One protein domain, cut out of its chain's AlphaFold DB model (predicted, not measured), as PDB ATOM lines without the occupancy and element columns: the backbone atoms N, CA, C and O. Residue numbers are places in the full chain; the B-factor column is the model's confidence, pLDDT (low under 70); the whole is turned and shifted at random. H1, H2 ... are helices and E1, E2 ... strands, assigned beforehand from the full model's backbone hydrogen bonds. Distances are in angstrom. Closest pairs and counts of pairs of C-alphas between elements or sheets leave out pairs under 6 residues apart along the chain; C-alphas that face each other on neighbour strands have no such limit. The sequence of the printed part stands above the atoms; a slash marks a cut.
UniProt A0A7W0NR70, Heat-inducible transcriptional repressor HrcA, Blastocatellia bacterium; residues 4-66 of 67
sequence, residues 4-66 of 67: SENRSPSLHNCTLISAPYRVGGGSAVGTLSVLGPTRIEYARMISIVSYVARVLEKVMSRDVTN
ATOM      1  N   SER A   4     -15.744   5.439 -22.823       74.44
ATOM      2  CA  SER A   4     -16.686   5.987 -21.835       74.44
ATOM      3  C   SER A   4     -17.962   6.603 -22.422       74.44
ATOM      4  O   SER A   4     -18.880   6.916 -21.673       74.44
ATOM      5  N   GLU A   5     -18.055   6.772 -23.741       78.56
ATOM      6  CA  GLU A   5     -19.313   7.132 -24.410       78.56
ATOM      7  C   GLU A   5     -20.303   5.954 -24.471       78.56
ATOM      8  O   GLU A   5     -21.486   6.140 -24.767       78.56
ATOM      9  N   ASN A   6     -19.839   4.725 -24.213       75.06
ATOM     10  CA  ASN A   6     -20.714   3.564 -24.136       75.06
ATOM     11  C   ASN A   6     -21.525   3.575 -22.837       75.06
ATOM     12  O   ASN A   6     -20.984   3.728 -21.752       75.06
ATOM     13  N   ARG A   7     -22.834   3.316 -22.938       78.12
ATOM     14  CA  ARG A   7     -23.748   3.269 -21.778       78.12
ATOM     15  C   ARG A   7     -23.542   2.054 -20.868       78.12
ATOM     16  O   ARG A   7     -24.021   2.058 -19.740       78.12
ATOM     17  N   SER A   8     -22.884   1.007 -21.368       79.62
ATOM     18  CA  SER A   8     -22.577  -0.196 -20.595       79.62
ATOM     19  C   SER A   8     -21.135  -0.144 -20.082       79.62
ATOM     20  O   SER A   8     -20.225  -0.047 -20.914       79.62
ATOM     21  N   PRO A   9     -20.893  -0.317 -18.770       73.81
ATOM     22  CA  PRO A   9     -19.547  -0.345 -18.192       73.81
ATOM     23  C   PRO A   9     -18.622  -1.379 -18.842       73.81
ATOM     24  O   PRO A   9     -17.427  -1.143 -19.003       73.81
ATOM     25  N   SER A  10     -19.181  -2.511 -19.281       77.31
ATOM     26  CA  SER A  10     -18.441  -3.568 -19.981       77.31
ATOM     27  C   SER A  10     -17.879  -3.139 -21.341       77.31
ATOM     28  O   SER A  10     -16.945  -3.762 -21.839       77.31
ATOM     29  N   LEU A  11     -18.407  -2.065 -21.935       79.94
ATOM     30  CA  LEU A  11     -17.997  -1.535 -23.236       79.94
ATOM     31  C   LEU A  11     -17.090  -0.302 -23.117       79.94
ATOM     32  O   LEU A  11     -16.665   0.243 -24.133       79.94
ATOM     33  N   HIS A  12     -16.732   0.133 -21.904       82.50
ATOM     34  CA  HIS A  12     -15.838   1.284 -21.703       82.50
ATOM     35  C   HIS A  12     -14.424   1.078 -22.271       82.50
ATOM     36  O   HIS A  12     -13.696   2.043 -22.503       82.50
ATOM     37  N   ASN A  13     -14.049  -0.173 -22.542       80.88
ATOM     38  CA  ASN A  13     -12.790  -0.538 -23.193       80.88
ATOM     39  C   ASN A  13     -12.959  -0.869 -24.685       80.88
ATOM     40  O   ASN A  13     -12.044  -1.417 -25.306       80.88
ATOM     41  N   CYS A  14     -14.115  -0.532 -25.260       84.50
ATOM     42  CA  CYS A  14     -14.431  -0.777 -26.653       84.50
ATOM     43  C   CYS A  14     -14.665   0.522 -27.429       84.50
ATOM     44  O   CYS A  14     -15.208   1.508 -26.933       84.50
ATOM     45  N   THR A  15     -14.301   0.487 -28.702       89.00
ATOM     46  CA  THR A  15     -14.678   1.468 -29.712       89.00
ATOM     47  C   THR A  15     -15.675   0.837 -30.672       89.00
ATOM     48  O   THR A  15     -15.483  -0.291 -31.120       89.00
ATOM     49  N   LEU A  16     -16.704   1.599 -31.028       90.38
ATOM     50  CA  LEU A  16     -17.652   1.294 -32.089       90.38
ATOM     51  C   LEU A  16     -17.485   2.310 -33.226       90.38
ATOM     52  O   LEU A  16     -17.698   3.514 -33.028       90.38
ATOM     53  N   ILE A  17     -17.123   1.817 -34.410       92.25
ATOM     54  CA  ILE A  17     -17.045   2.588 -35.658       92.25
ATOM     55  C   ILE A  17     -18.151   2.105 -36.582       92.25
ATOM     56  O   ILE A  17     -18.232   0.913 -36.860       92.25
ATOM     57  N   SER A  18     -18.963   3.028 -37.087       92.44
ATOM     58  CA  SER A  18     -20.124   2.705 -37.913       92.44
ATOM     59  C   SER A  18     -20.114   3.500 -39.216       92.44
ATOM     60  O   SER A  18     -19.764   4.679 -39.213       92.44
ATOM     61  N   ALA A  19     -20.523   2.870 -40.315       93.44
ATOM     62  CA  ALA A  19     -20.783   3.521 -41.595       93.44
ATOM     63  C   ALA A  19     -22.151   3.078 -42.141       93.44
ATOM     64  O   ALA A  19     -22.432   1.873 -42.173       93.44
ATOM     65  N   PRO A  20     -23.013   4.017 -42.565       90.00
ATOM     66  CA  PRO A  20     -24.258   3.668 -43.232       90.00
ATOM     67  C   PRO A  20     -23.971   3.059 -44.609       90.00
ATOM     68  O   PRO A  20     -22.979   3.403 -45.253       90.00
ATOM     69  N   TYR A  21     -24.854   2.175 -45.064       89.94
ATOM     70  CA  TYR A  21     -24.857   1.640 -46.424       89.94
ATOM     71  C   TYR A  21     -26.289   1.573 -46.966       89.94
ATOM     72  O   TYR A  21     -27.252   1.449 -46.206       89.94
ATOM     73  N   ARG A  22     -26.445   1.673 -48.284       86.56
ATOM     74  CA  ARG A  22     -27.731   1.679 -48.991       86.56
ATOM     75  C   ARG A  22     -27.895   0.441 -49.865       86.56
ATOM     76  O   ARG A  22     -26.959  -0.005 -50.522       86.56
ATOM     77  N   VAL A  23     -29.115  -0.083 -49.910       81.88
ATOM     78  CA  VAL A  23     -29.478  -1.242 -50.735       81.88
ATOM     79  C   VAL A  23     -30.694  -0.899 -51.600       81.88
ATOM     80  O   VAL A  23     -31.574  -0.147 -51.176       81.88
ATOM     81  N   GLY A  24     -30.732  -1.425 -52.829       72.38
ATOM     82  CA  GLY A  24     -31.927  -1.406 -53.682       72.38
ATOM     83  C   GLY A  24     -32.393  -0.018 -54.129       72.38
ATOM     84  O   GLY A  24     -33.550   0.340 -53.931       72.38
ATOM     85  N   GLY A  25     -31.503   0.804 -54.691       67.31
ATOM     86  CA  GLY A  25     -31.894   2.084 -55.308       67.31
ATOM     87  C   GLY A  25     -32.196   3.232 -54.336       67.31
ATOM     88  O   GLY A  25     -32.489   4.339 -54.778       67.31
ATOM     89  N   GLY A  26     -32.053   3.019 -53.022       66.38
ATOM     90  CA  GLY A  26     -31.943   4.108 -52.045       66.38
ATOM     91  C   GLY A  26     -32.991   4.162 -50.933       66.38
ATOM     92  O   GLY A  26     -32.947   5.087 -50.121       66.38
ATOM     93  N   SER A  27     -33.910   3.206 -50.845       64.44
ATOM     94  CA  SER A  27     -34.902   3.238 -49.759       64.44
ATOM     95  C   SER A  27     -34.423   2.512 -48.495       64.44
ATOM     96  O   SER A  27     -34.642   2.987 -47.384       64.44
ATOM     97  N   ALA A  28     -33.691   1.403 -48.640       66.81
ATOM     98  CA  ALA A  28     -33.173   0.651 -47.500       66.81
ATOM     99  C   ALA A  28     -31.797   1.181 -47.067       66.81
ATOM    100  O   ALA A  28     -30.836   1.131 -47.838       66.81
ATOM    101  N   VAL A  29     -31.705   1.679 -45.829       79.12
ATOM    102  CA  VAL A  29     -30.453   2.118 -45.194       79.12
ATOM    103  C   VAL A  29     -30.106   1.149 -44.069       79.12
ATOM    104  O   VAL A  29     -30.823   1.061 -43.075       79.12
ATOM    105  N   GLY A  30     -29.006   0.419 -44.229       87.94
ATOM    106  CA  GLY A  30     -28.388  -0.378 -43.174       87.94
ATOM    107  C   GLY A  30     -27.201   0.355 -42.551       87.94
ATOM    108  O   GLY A  30     -26.740   1.378 -43.058       87.94
ATOM    109  N   THR A  31     -26.684  -0.161 -41.437       91.31
ATOM    110  CA  THR A  31     -25.453   0.351 -40.815       91.31
ATOM    111  C   THR A  31     -24.473  -0.790 -40.599       91.31
ATOM    112  O   THR A  31     -24.787  -1.759 -39.911       91.31
ATOM    113  N   LEU A  32     -23.275  -0.671 -41.167       92.06
ATOM    114  CA  LEU A  32     -22.151  -1.551 -40.875       92.06
ATOM    115  C   LEU A  32     -21.422  -0.998 -39.652       92.06
ATOM    116  O   LEU A  32     -21.018   0.160 -39.668       92.06
ATOM    117  N   SER A  33     -21.243  -1.812 -38.611       91.38
ATOM    118  CA  SER A  33     -20.525  -1.403 -37.399       91.38
ATOM    119  C   SER A  33     -19.415  -2.385 -37.048       91.38
ATOM    120  O   SER A  33     -19.608  -3.596 -37.117       91.38
ATOM    121  N   VAL A  34     -18.267  -1.858 -36.635       92.69
ATOM    122  CA  VAL A  34     -17.127  -2.617 -36.121       92.69
ATOM    123  C   VAL A  34     -16.927  -2.273 -34.655       92.69
ATOM    124  O   VAL A  34     -16.762  -1.105 -34.302       92.69
ATOM    125  N   LEU A  35     -16.926  -3.312 -33.822       91.00
ATOM    126  CA  LEU A  35     -16.562  -3.248 -32.413       91.00
ATOM    127  C   LEU A  35     -15.097  -3.676 -32.268       91.00
ATOM    128  O   LEU A  35     -14.721  -4.762 -32.701       91.00
ATOM    129  N   GLY A  36     -14.274  -2.829 -31.663       87.12
ATOM    130  CA  GLY A  36     -12.860  -3.104 -31.406       87.12
ATOM    131  C   GLY A  36     -12.417  -2.601 -30.033       87.12
ATOM    132  O   GLY A  36     -13.209  -1.978 -29.330       87.12
ATOM    133  N   PRO A  37     -11.164  -2.851 -29.625       84.75
ATOM    134  CA  PRO A  37     -10.608  -2.274 -28.402       84.75
ATOM    135  C   PRO A  37     -10.522  -0.741 -28.495       84.75
ATOM    136  O   PRO A  37     -10.507  -0.173 -29.586       84.75
ATOM    137  N   THR A  38     -10.440  -0.041 -27.359       78.38
ATOM    138  CA  THR A  38     -10.318   1.431 -27.354       78.38
ATOM    139  C   THR A  38      -9.053   1.930 -28.062       78.38
ATOM    140  O   THR A  38      -9.081   2.992 -28.661       78.38
ATOM    141  N   ARG A  39      -7.941   1.182 -28.052       81.19
ATOM    142  CA  ARG A  39      -6.727   1.560 -28.798       81.19
ATOM    143  C   ARG A  39      -6.690   0.857 -30.155       81.19
ATOM    144  O   ARG A  39      -6.207  -0.266 -30.258       81.19
ATOM    145  N   ILE A  40      -7.197   1.530 -31.184       86.69
ATOM    146  CA  ILE A  40      -7.122   1.116 -32.591       86.69
ATOM    147  C   ILE A  40      -6.605   2.265 -33.458       86.69
ATOM    148  O   ILE A  40      -6.733   3.434 -33.104       86.69
ATOM    149  N   GLU A  41      -6.061   1.936 -34.629       90.25
ATOM    150  CA  GLU A  41      -5.734   2.914 -35.672       90.25
ATOM    151  C   GLU A  41      -7.024   3.481 -36.286       90.25
ATOM    152  O   GLU A  41      -7.550   2.959 -37.273       90.25
ATOM    153  N   TYR A  42      -7.565   4.541 -35.683       88.88
ATOM    154  CA  TYR A  42      -8.875   5.100 -36.031       88.88
ATOM    155  C   TYR A  42      -8.994   5.495 -37.500       88.88
ATOM    156  O   TYR A  42      -9.942   5.086 -38.165       88.88
ATOM    157  N   ALA A  43      -8.023   6.243 -38.030       91.44
ATOM    158  CA  ALA A  43      -8.054   6.705 -39.418       91.44
ATOM    159  C   ALA A  43      -8.111   5.530 -40.407       91.44
ATOM    160  O   ALA A  43      -8.903   5.526 -41.355       91.44
ATOM    161  N   ARG A  44      -7.319   4.486 -40.139       93.12
ATOM    162  CA  ARG A  44      -7.320   3.250 -40.923       93.12
ATOM    163  C   ARG A  44      -8.654   2.521 -40.795       93.12
ATOM    164  O   ARG A  44      -9.231   2.138 -41.808       93.12
ATOM    165  N   MET A  45      -9.157   2.346 -39.577       93.19
ATOM    166  CA  MET A  45     -10.381   1.588 -39.332       93.19
ATOM    167  C   MET A  45     -11.609   2.278 -39.937       93.19
ATOM    168  O   MET A  45     -12.402   1.627 -40.609       93.19
ATOM    169  N   ILE A  46     -11.726   3.602 -39.803       92.75
ATOM    170  CA  ILE A  46     -12.781   4.400 -40.450       92.75
ATOM    171  C   ILE A  46     -12.735   4.216 -41.971       92.75
ATOM    172  O   ILE A  46     -13.775   4.008 -42.602       92.75
ATOM    173  N   SER A  47     -11.535   4.243 -42.558       94.88
ATOM    174  CA  SER A  47     -11.341   4.056 -44.000       94.88
ATOM    175  C   SER A  47     -11.771   2.663 -44.461       94.88
ATOM    176  O   SER A  47     -12.480   2.541 -45.460       94.88
ATOM    177  N   ILE A  48     -11.394   1.622 -43.713       95.12
ATOM    178  CA  ILE A  48     -11.768   0.232 -43.996       95.12
ATOM    179  C   ILE A  48     -13.281   0.053 -43.892       95.12
ATOM    180  O   ILE A  48     -13.893  -0.423 -44.841       95.12
ATOM    181  N   VAL A  49     -13.901   0.468 -42.785       95.12
ATOM    182  CA  VAL A  49     -15.350   0.319 -42.572       95.12
ATOM    183  C   VAL A  49     -16.132   1.043 -43.665       95.12
ATOM    184  O   VAL A  49     -17.053   0.475 -44.245       95.12
ATOM    185  N   SER A  50     -15.712   2.256 -44.024       94.06
ATOM    186  CA  SER A  50     -16.326   3.018 -45.113       94.06
ATOM    187  C   SER A  50     -16.153   2.341 -46.476       94.06
ATOM    188  O   SER A  50     -17.057   2.373 -47.310       94.06
ATOM    189  N   TYR A  51     -14.995   1.728 -46.731       95.50
ATOM    190  CA  TYR A  51     -14.756   0.974 -47.959       95.50
ATOM    191  C   TYR A  51     -15.633  -0.279 -48.030       95.50
ATOM    192  O   TYR A  51     -16.296  -0.491 -49.043       95.50
ATOM    193  N   VAL A  52     -15.684  -1.067 -46.954       95.12
ATOM    194  CA  VAL A  52     -16.495  -2.289 -46.880       95.12
ATOM    195  C   VAL A  52     -17.979  -1.962 -47.006       95.12
ATOM    196  O   VAL A  52     -18.668  -2.646 -47.754       95.12
ATOM    197  N   ALA A  53     -18.458  -0.884 -46.374       93.50
ATOM    198  CA  ALA A  53     -19.827  -0.405 -46.546       93.50
ATOM    199  C   ALA A  53     -20.148  -0.165 -48.031       93.50
ATOM    200  O   ALA A  53     -21.101  -0.740 -48.540       93.50
ATOM    201  N   ARG A  54     -19.297   0.560 -48.771       91.25
ATOM    202  CA  ARG A  54     -19.480   0.781 -50.222       91.25
ATOM    203  C   ARG A  54     -19.412  -0.497 -51.057       91.25
ATOM    204  O   ARG A  54     -20.089  -0.605 -52.076       91.25
ATOM    205  N   VAL A  55     -18.555  -1.448 -50.691       92.38
ATOM    206  CA  VAL A  55     -18.498  -2.751 -51.375       92.38
ATOM    207  C   VAL A  55     -19.799  -3.513 -51.149       92.38
ATOM    208  O   VAL A  55     -20.360  -4.036 -52.109       92.38
ATOM    209  N   LEU A  56     -20.310  -3.510 -49.917       89.75
ATOM    210  CA  LEU A  56     -21.584  -4.123 -49.565       89.75
ATOM    211  C   LEU A  56     -22.736  -3.511 -50.372       89.75
ATOM    212  O   LEU A  56     -23.522  -4.259 -50.944       89.75
ATOM    213  N   GLU A  57     -22.780  -2.183 -50.521       88.44
ATOM    214  CA  GLU A  57     -23.764  -1.511 -51.388       88.44
ATOM    215  C   GLU A  57     -23.719  -2.050 -52.821       88.44
ATOM    216  O   GLU A  57     -24.756  -2.366 -53.399       88.44
ATOM    217  N   LYS A  58     -22.521  -2.192 -53.403       87.38
ATOM    218  CA  LYS A  58     -22.351  -2.686 -54.779       87.38
ATOM    219  C   LYS A  58     -22.773  -4.141 -54.939       87.38
ATOM    220  O   LYS A  58     -23.339  -4.484 -55.973       87.38
ATOM    221  N   VAL A  59     -22.467  -4.989 -53.959       87.69
ATOM    222  CA  VAL A  59     -22.837  -6.411 -53.986       87.69
ATOM    223  C   VAL A  59     -24.348  -6.551 -53.837       87.69
ATOM    224  O   VAL A  59     -24.994  -7.108 -54.716       87.69
ATOM    225  N   MET A  60     -24.936  -5.939 -52.810       82.69
ATOM    226  CA  MET A  60     -26.370  -6.063 -52.550       82.69
ATOM    227  C   MET A  60     -27.233  -5.360 -53.606       82.69
ATOM    228  O   MET A  60     -28.347  -5.792 -53.879       82.69
ATOM    229  N   SER A  61     -26.736  -4.297 -54.250       76.56
ATOM    230  CA  SER A  61     -27.448  -3.674 -55.378       76.56
ATOM    231  C   SER A  61     -27.547  -4.596 -56.596       76.56
ATOM    232  O   SER A  61     -28.524  -4.514 -57.341       76.56
ATOM    233  N   ARG A  62     -26.566  -5.487 -56.803       65.19
ATOM    234  CA  ARG A  62     -26.617  -6.505 -57.866       65.19
ATOM    235  C   ARG A  62     -27.654  -7.578 -57.554       65.19
ATOM    236  O   ARG A  62     -28.398  -7.945 -58.455       65.19
ATOM    237  N   ASP A  63     -27.744  -8.006 -56.297       62.16
ATOM    238  CA  ASP A  63     -28.714  -9.022 -55.873       62.16
ATOM    239  C   ASP A  63     -30.161  -8.516 -55.964       62.16
ATOM    240  O   ASP A  63     -31.024  -9.239 -56.450       62.16
ATOM    241  N   VAL A  64     -30.436  -7.253 -55.598       59.28
ATOM    242  CA  VAL A  64     -31.788  -6.664 -55.737       59.28
ATOM    243  C   VAL A  64     -32.238  -6.553 -57.197       59.28
ATOM    244  O   VAL A  64     -33.430  -6.597 -57.465       59.28
ATOM    245  N   THR A  65     -31.313  -6.418 -58.151       57.72
ATOM    246  CA  THR A  65     -31.667  -6.309 -59.580       57.72
ATOM    247  C   THR A  65     -31.965  -7.682 -60.211       57.72
ATOM    248  O   THR A  65     -32.433  -7.739 -61.344       57.72
ATOM    249  N   ASN A  66     -31.698  -8.790 -59.506       54.59
ATOM    250  CA  ASN A  66     -31.829 -10.160 -60.019       54.59
ATOM    251  C   ASN A  66     -33.016 -10.945 -59.414       54.59
ATOM    252  O   ASN A  66     -33.021 -12.175 -59.446       54.59
TER     253      ASN A  66
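What this domain is: This is residues 4 to 66 of the 67 residues of the protein "Heat-inducible transcriptional repressor HrcA" of Blastocatellia bacterium (UniProt A0A7W0NR70). A long hairpin of two strands, E1 and E2, has one long helix, H1, folded back alongside it, packed mostly on E1. Residues 4 to 13 form a short coil at the end of the hairpin where E1 begins. Look among the 63 printed residues for two named strands and one named helix, in the order E1, E2, H1; the sheet, E1 - E2, is antiparallel and the class is mixed, helices and strands. The whole is loose and elongated, with a radius of gyration of the C-alphas of 14.3 A and spans of 44 by 23 by 13 A.

How they stand to each other: Begin with E1, residues 14 to 23, and E2, residues 28 to 37, a hairpin of antiparallel neighbours at 160 degrees. Look for N 15 and O 36, 2.8 A apart, and N 30 and O 21, 2.8 A apart, both within hydrogen-bond range. Next find H1, residues 42 to 64. Its closest C-alphas to E1 are those of Ala 53 and Tyr 21, 5.4 A apart, among 18 pairs within 8 A. To E2 they are those of Ala 53 and Leu 32, 6.2 A apart, among 4 such pairs. In H1 every O i to N i+4 pair is within hydrogen-bond range.

Where its parts are: From Ser 4, go on to C-alpha 14 at (-14.431, -0.777, -26.653), where E1 begins its 28.4 A. E2 runs 29.7 A, from residue 28 to residue 37. H1 then runs 32.4 A, from C-alpha 42 at (-8.875, 5.100, -36.031) to C-alpha 64 at (-31.788, -6.664, -55.737).

The domain as a whole: The C-alphas of Pro 9 and Asn 66, the two farthest apart, are 44.7 A apart. The printed part has no cut, and the links E1 to E2 and E2 to H1 are tight. Mean pLDDT of the printed part is 83.5; look for values under 70 at residues 25 to 28 and 62 to 66 of this model.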